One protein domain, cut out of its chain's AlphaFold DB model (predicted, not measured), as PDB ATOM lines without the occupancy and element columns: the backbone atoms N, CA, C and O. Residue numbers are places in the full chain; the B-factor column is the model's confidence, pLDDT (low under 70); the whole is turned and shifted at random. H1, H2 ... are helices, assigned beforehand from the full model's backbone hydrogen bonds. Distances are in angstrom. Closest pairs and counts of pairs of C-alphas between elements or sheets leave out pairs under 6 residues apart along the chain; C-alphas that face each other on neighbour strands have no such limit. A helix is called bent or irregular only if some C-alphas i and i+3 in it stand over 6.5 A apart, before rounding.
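Overview. This is residues 41 to 87 of the 127 residues of the protein "YtxH domain-containing protein" of Glaciibacter flavus (UniProt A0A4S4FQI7). Two helices meet near their ends as an open L, with H1 as the short arm and H2 as the long one, and nothing packs into the angle between them. The printed part has 47 residues with two named helices, H1 then H2, and no named strand; its class is all helix. It is extended, with a radius of gyration of the C-alphas of 17.9 A and spans of 52 by 25 by 6 A.

Along the chain. Find C-alpha 41 at (151.628, 110.936, 95.714); from there H1, residues 41 to 54, runs 20.2 A to C-alpha 54 at (143.303, 94.710, 87.022). Next look at C-alpha 57, where H2, residues 57 to 85, begins; it runs 40.3 A to C-alpha 85 at (165.559, 103.871, 49.657). H2 is neither bent nor irregular, but only just: C-alphas 59 and 62 are 6.2 A apart.

Arrangement. At residues 55 and 56 you find the tight link from H1 to H2, and the two helices meet only through their link. Along the backbone of H1, every O i to N i+4 pair is within hydrogen-bond range; in H2, 23 of 25 are.

Size, cuts and confidence. Residues 41 to 87 stand free. The C-alphas farthest apart, those of Lys 44 and Ser 87, are 52.2 A apart. The printed part has no cut. In the B-factor column, the mean pLDDT of the printed part is 80.5, and residues 80 to 87 of this model are under 70.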
ATOM      1  N   THR A  41     152.455 110.435  96.818       88.81
ATOM      2  CA  THR A  41     151.628 110.936  95.714       88.81
ATOM      3  C   THR A  41     151.639 109.981  94.523       88.81
ATOM      4  O   THR A  41     150.593 109.742  93.921       88.81
ATOM      5  N   VAL A  42     152.801 109.407  94.194       88.19
ATOM      6  CA  VAL A  42     152.930 108.452  93.089       88.19
ATOM      7  C   VAL A  42     152.319 107.108  93.471       88.19
ATOM      8  O   VAL A  42     151.563 106.560  92.677       88.19
ATOM      9  N   GLN A  43     152.535 106.629  94.699       90.31
ATOM     10  CA  GLN A  43     151.935 105.379  95.183       90.31
ATOM     11  C   GLN A  43     150.403 105.405  95.118       90.31
ATOM     12  O   GLN A  43     149.811 104.522  94.510       90.31
ATOM     13  N   LYS A  44     149.760 106.482  95.594       88.62
ATOM     14  CA  LYS A  44     148.296 106.644  95.491       88.62
ATOM     15  C   LYS A  44     147.789 106.611  94.047       88.62
ATOM     16  O   LYS A  44     146.732 106.049  93.771       88.62
ATOM     17  N   GLY A  45     148.527 107.230  93.124       88.19
ATOM     18  CA  GLY A  45     148.193 107.209  91.700       88.19
ATOM     19  C   GLY A  45     148.377 105.826  91.072       88.19
ATOM     20  O   GLY A  45     147.551 105.408  90.262       88.19
ATOM     21  N   VAL A  46     149.432 105.108  91.466       89.31
ATOM     22  CA  VAL A  46     149.717 103.739  91.020       89.31
ATOM     23  C   VAL A  46     148.676 102.763  91.550       89.31
ATOM     24  O   VAL A  46     148.219 101.928  90.780       89.31
ATOM     25  N   ASP A  47     148.254 102.886  92.806       87.88
ATOM     26  CA  ASP A  47     147.228 102.024  93.400       87.88
ATOM     27  C   ASP A  47     145.892 102.179  92.666       87.88
ATOM     28  O   ASP A  47     145.331 101.196  92.184       87.88
ATOM     29  N   ALA A  48     145.450 103.421  92.439       86.69
ATOM     30  CA  ALA A  48     144.254 103.680  91.641       86.69
ATOM     31  C   ALA A  48     144.396 103.123  90.213       86.69
ATOM     32  O   ALA A  48     143.493 102.462  89.697       86.69
ATOM     33  N   ALA A  49     145.543 103.348  89.565       86.69
ATOM     34  CA  ALA A  49     145.801 102.823  88.228       86.69
ATOM     35  C   ALA A  49     145.837 101.287  88.193       86.69
ATOM     36  O   ALA A  49     145.382 100.698  87.215       86.69
ATOM     37  N   LYS A  50     146.347 100.635  89.243       86.06
ATOM     38  CA  LYS A  50     146.409  99.178  89.388       86.06
ATOM     39  C   LYS A  50     145.012  98.581  89.473       86.06
ATOM     40  O   LYS A  50     144.761  97.593  88.792       86.06
ATOM     41  N   ASP A  51     144.100  99.203  90.212       87.12
ATOM     42  CA  ASP A  51     142.707  98.753  90.296       87.12
ATOM     43  C   ASP A  51     142.008  98.838  88.930       87.12
ATOM     44  O   ASP A  51     141.386  97.876  88.469       87.12
ATOM     45  N   PHE A  52     142.194  99.951  88.210       85.44
ATOM     46  CA  PHE A  52     141.683 100.096  86.842       85.44
ATOM     47  C   PHE A  52     142.344  99.128  85.853       85.44
ATOM     48  O   PHE A  52     141.678  98.629  84.943       85.44
ATOM     49  N   ALA A  53     143.638  98.852  86.013       84.44
ATOM     50  CA  ALA A  53     144.376  97.928  85.163       84.44
ATOM     51  C   ALA A  53     143.932  96.479  85.393       84.44
ATOM     52  O   ALA A  53     143.643  95.782  84.424       84.44
ATOM     53  N   MET A  54     143.801  96.041  86.648       83.69
ATOM     54  CA  MET A  54     143.303  94.710  87.022       83.69
ATOM     55  C   MET A  54     141.924  94.442  86.406       83.69
ATOM     56  O   MET A  54     141.694  93.374  85.845       83.69
ATOM     57  N   ALA A  55     141.040  95.444  86.401       83.44
ATOM     58  CA  ALA A  55     139.715  95.341  85.790       83.44
ATOM     59  C   ALA A  55     139.730  95.227  84.250       83.44
ATOM     60  O   ALA A  55     138.715  94.879  83.648       83.44
ATOM     61  N   ARG A  56     140.845  95.562  83.586       83.25
ATOM     62  CA  ARG A  56     140.948  95.650  82.115       83.25
ATOM     63  C   ARG A  56     142.042  94.773  81.510       83.25
ATOM     64  O   ARG A  56     142.136  94.697  80.287       83.25
ATOM     65  N   VAL A  57     142.822  94.080  82.336       81.00
ATOM     66  CA  VAL A  57     143.957  93.242  81.926       81.00
ATOM     67  C   VAL A  57     143.558  92.196  80.883       81.00
ATOM     68  O   VAL A  57     144.269  92.018  79.896       81.00
ATOM     69  N   THR A  58     142.397  91.557  81.033       78.06
ATOM     70  CA  THR A  58     141.938  90.507  80.110       78.06
ATOM     71  C   THR A  58     141.597  91.048  78.720       78.06
ATOM     72  O   THR A  58     141.942  90.425  77.725       78.06
ATOM     73  N   VAL A  59     141.003  92.242  78.630       77.19
ATOM     74  CA  VAL A  59     140.597  92.874  77.357       77.19
ATOM     75  C   VAL A  59     141.781  93.528  76.641       77.19
ATOM     76  O   VAL A  59     141.856  93.546  75.414       77.19
ATOM     77  N   VAL A  60     142.725  94.082  77.403       79.88
ATOM     78  CA  VAL A  60     143.885  94.789  76.845       79.88
ATOM     79  C   VAL A  60     144.914  93.808  76.278       79.88
ATOM     80  O   VAL A  60     145.590  94.151  75.313       79.88
ATOM     81  N   SER A  61     144.998  92.587  76.809       82.44
ATOM     82  CA  SER A  61     145.968  91.576  76.366       82.44
ATOM     83  C   SER A  61     145.822  91.230  74.879       82.44
ATOM     84  O   SER A  61     146.806  91.308  74.147       82.44
ATOM     85  N   ASP A  62     144.604  90.940  74.408       84.62
ATOM     86  CA  ASP A  62     144.354  90.602  72.998       84.62
ATOM     87  C   ASP A  62     144.569  91.796  72.060       84.62
ATOM     88  O   ASP A  62     145.226  91.672  71.024       84.62
ATOM     89  N   ALA A  63     144.085  92.980  72.446       85.12
ATOM     90  CA  ALA A  63     144.252  94.198  71.653       85.12
ATOM     91  C   ALA A  63     145.728  94.620  71.537       85.12
ATOM     92  O   ALA A  63     146.168  95.089  70.484       85.12
ATOM     93  N   VAL A  64     146.511  94.426  72.603       88.75
ATOM     94  CA  VAL A  64     147.959  94.653  72.593       88.75
ATOM     95  C   VAL A  64     148.658  93.615  71.727       88.75
ATOM     96  O   VAL A  64     149.543  93.986  70.960       88.75
ATOM     97  N   LEU A  65     148.262  92.340  71.795       90.12
ATOM     98  CA  LEU A  65     148.875  91.284  70.990       90.12
ATOM     99  C   LEU A  65     148.652  91.508  69.489       90.12
ATOM    100  O   LEU A  65     149.592  91.379  68.704       90.12
ATOM    101  N   ASP A  66     147.432  91.865  69.083       90.44
ATOM    102  CA  ASP A  66     147.107  92.138  67.680       90.44
ATOM    103  C   ASP A  66     147.755  93.452  67.208       90.44
ATOM    104  O   ASP A  66     148.436  93.491  66.181       90.44
ATOM    105  N   GLY A  67     147.681  94.509  68.023       89.56
ATOM    106  CA  GLY A  67     148.353  95.781  67.752       89.56
ATOM    107  C   GLY A  67     149.870  95.636  67.601       89.56
ATOM    108  O   GLY A  67     150.457  96.189  66.670       89.56
ATOM    109  N   ALA A  68     150.508  94.833  68.457       90.62
ATOM    110  CA  ALA A  68     151.932  94.533  68.373       90.62
ATOM    111  C   ALA A  68     152.273  93.729  67.111       90.62
ATOM    112  O   ALA A  68     153.209  94.097  66.401       90.62
ATOM    113  N   LYS A  69     151.503  92.683  66.773       92.94
ATOM    114  CA  LYS A  69     151.700  91.903  65.534       92.94
ATOM    115  C   LYS A  69     151.580  92.783  64.287       92.94
ATOM    116  O   LYS A  69     152.404  92.676  63.378       92.94
ATOM    117  N   LYS A  70     150.598  93.690  64.250       90.00
ATOM    118  CA  LYS A  70     150.404  94.644  63.146       90.00
ATOM    119  C   LYS A  70     151.528  95.670  63.064       90.00
ATOM    120  O   LYS A  70     152.010  95.940  61.966       90.00
ATOM    121  N   LEU A  71     151.976  96.208  64.197       87.88
ATOM    122  CA  LEU A  71     153.054  97.193  64.241       87.88
ATOM    123  C   LEU A  71     154.402  96.580  63.853       87.88
ATOM    124  O   LEU A  71     155.127  97.180  63.068       87.88
ATOM    125  N   VAL A  72     154.712  95.374  64.339       90.50
ATOM    126  CA  VAL A  72     155.917  94.628  63.946       90.50
ATOM    127  C   VAL A  72     155.867  94.301  62.456       90.50
ATOM    128  O   VAL A  72     156.820  94.599  61.744       90.50
ATOM    129  N   GLY A  73     154.739  93.795  61.947       91.12
ATOM    130  CA  GLY A  73     154.566  93.536  60.516       91.12
ATOM    131  C   GLY A  73     154.716  94.795  59.650       91.12
ATOM    132  O   GLY A  73     155.363  94.757  58.603       91.12
ATOM    133  N   ALA A  74     154.169  95.931  60.086       85.94
ATOM    134  CA  ALA A  74     154.312  97.208  59.393       85.94
ATOM    135  C   ALA A  74     155.751  97.745  59.458       85.94
ATOM    136  O   ALA A  74     156.279  98.189  58.444       85.94
ATOM    137  N   ALA A  75     156.410  97.653  60.614       86.44
ATOM    138  CA  ALA A  75     157.788  98.087  60.806       86.44
ATOM    139  C   ALA A  75     158.775  97.237  59.996       86.44
ATOM    140  O   ALA A  75     159.672  97.791  59.369       86.44
ATOM    141  N   THR A  76     158.593  95.915  59.923       89.00
ATOM    142  CA  THR A  76     159.432  95.035  59.093       89.00
ATOM    143  C   THR A  76     159.279  95.349  57.600       89.00
ATOM    144  O   THR A  76     160.275  95.393  56.877       89.00
ATOM    145  N   ASN A  77     158.062  95.641  57.126       83.31
ATOM    146  CA  ASN A  77     157.826  96.051  55.736       83.31
ATOM    147  C   ASN A  77     158.345  97.468  55.437       83.31
ATOM    148  O   ASN A  77     158.958  97.695  54.392       83.31
ATOM    149  N   ALA A  78     158.166  98.410  56.365       77.12
ATOM    150  CA  ALA A  78     158.707  99.763  56.265       77.12
ATOM    151  C   ALA A  78     160.242  99.761  56.288       77.12
ATOM    152  O   ALA A  78     160.855 100.471  55.500       77.12
ATOM    153  N   GLN A  79     160.863  98.903  57.103       71.50
ATOM    154  CA  GLN A  79     162.312  98.711  57.147       71.50
ATOM    155  C   GLN A  79     162.847  98.088  55.850       71.50
ATOM    156  O   GLN A  79     163.907  98.470  55.357       71.50
ATOM    157  N   LYS A  80     162.094  97.167  55.236       66.38
ATOM    158  CA  LYS A  80     162.428  96.618  53.914       66.38
ATOM    159  C   LYS A  80     162.325  97.676  52.807       66.38
ATOM    160  O   LYS A  80     163.152  97.680  51.901       66.38
ATOM    161  N   SER A  81     161.369  98.602  52.908       57.00
ATOM    162  CA  SER A  81     161.219  99.740  51.987       57.00
ATOM    163  C   SER A  81     162.245 100.858  52.237       57.00
ATOM    164  O   SER A  81     162.706 101.499  51.295       57.00
ATOM    165  N   SER A  82     162.683 101.069  53.480       57.97
ATOM    166  CA  SER A  82     163.760 102.012  53.788       57.97
ATOM    167  C   SER A  82     165.131 101.465  53.392       57.97
ATOM    168  O   SER A  82     165.983 102.248  52.993       57.97
ATOM    169  N   ASN A  83     165.337 100.144  53.403       57.28
ATOM    170  CA  ASN A  83     166.573  99.525  52.916       57.28
ATOM    171  C   ASN A  83     166.729  99.622  51.384       57.28
ATOM    172  O   ASN A  83     167.849  99.657  50.890       57.28
ATOM    173  N   THR A  84     165.635  99.741  50.620       54.50
ATOM    174  CA  THR A  84     165.690 100.018  49.170       54.50
ATOM    175  C   THR A  84     165.736 101.515  48.836       54.50
ATOM    176  O   THR A  84     166.095 101.878  47.718       54.50
ATOM    177  N   ARG A  85     165.439 102.404  49.800       50.78
ATOM    178  CA  ARG A  85     165.559 103.871  49.657       50.78
ATOM    179  C   ARG A  85     166.866 104.445  50.220       50.78
ATOM    180  O   ARG A  85     167.336 105.473  49.732       50.78
ATOM    181  N   ALA A  86     167.492 103.762  51.178       45.47
ATOM    182  CA  ALA A  86     168.826 104.088  51.684       45.47
ATOM    183  C   ALA A  86     169.928 103.831  50.637       45.47
ATOM    184  O   ALA A  86     170.952 104.504  50.659       45.47
ATOM    185  N   SER A  87     169.692 102.955  49.651       44.19
ATOM    186  CA  SER A  87     170.568 102.811  48.475       44.19
ATOM    187  C   SER A  87     170.288 103.816  47.345       44.19
ATOM    188  O   SER A  87     171.014 103.815  46.356       44.19
TER     189      SER A  87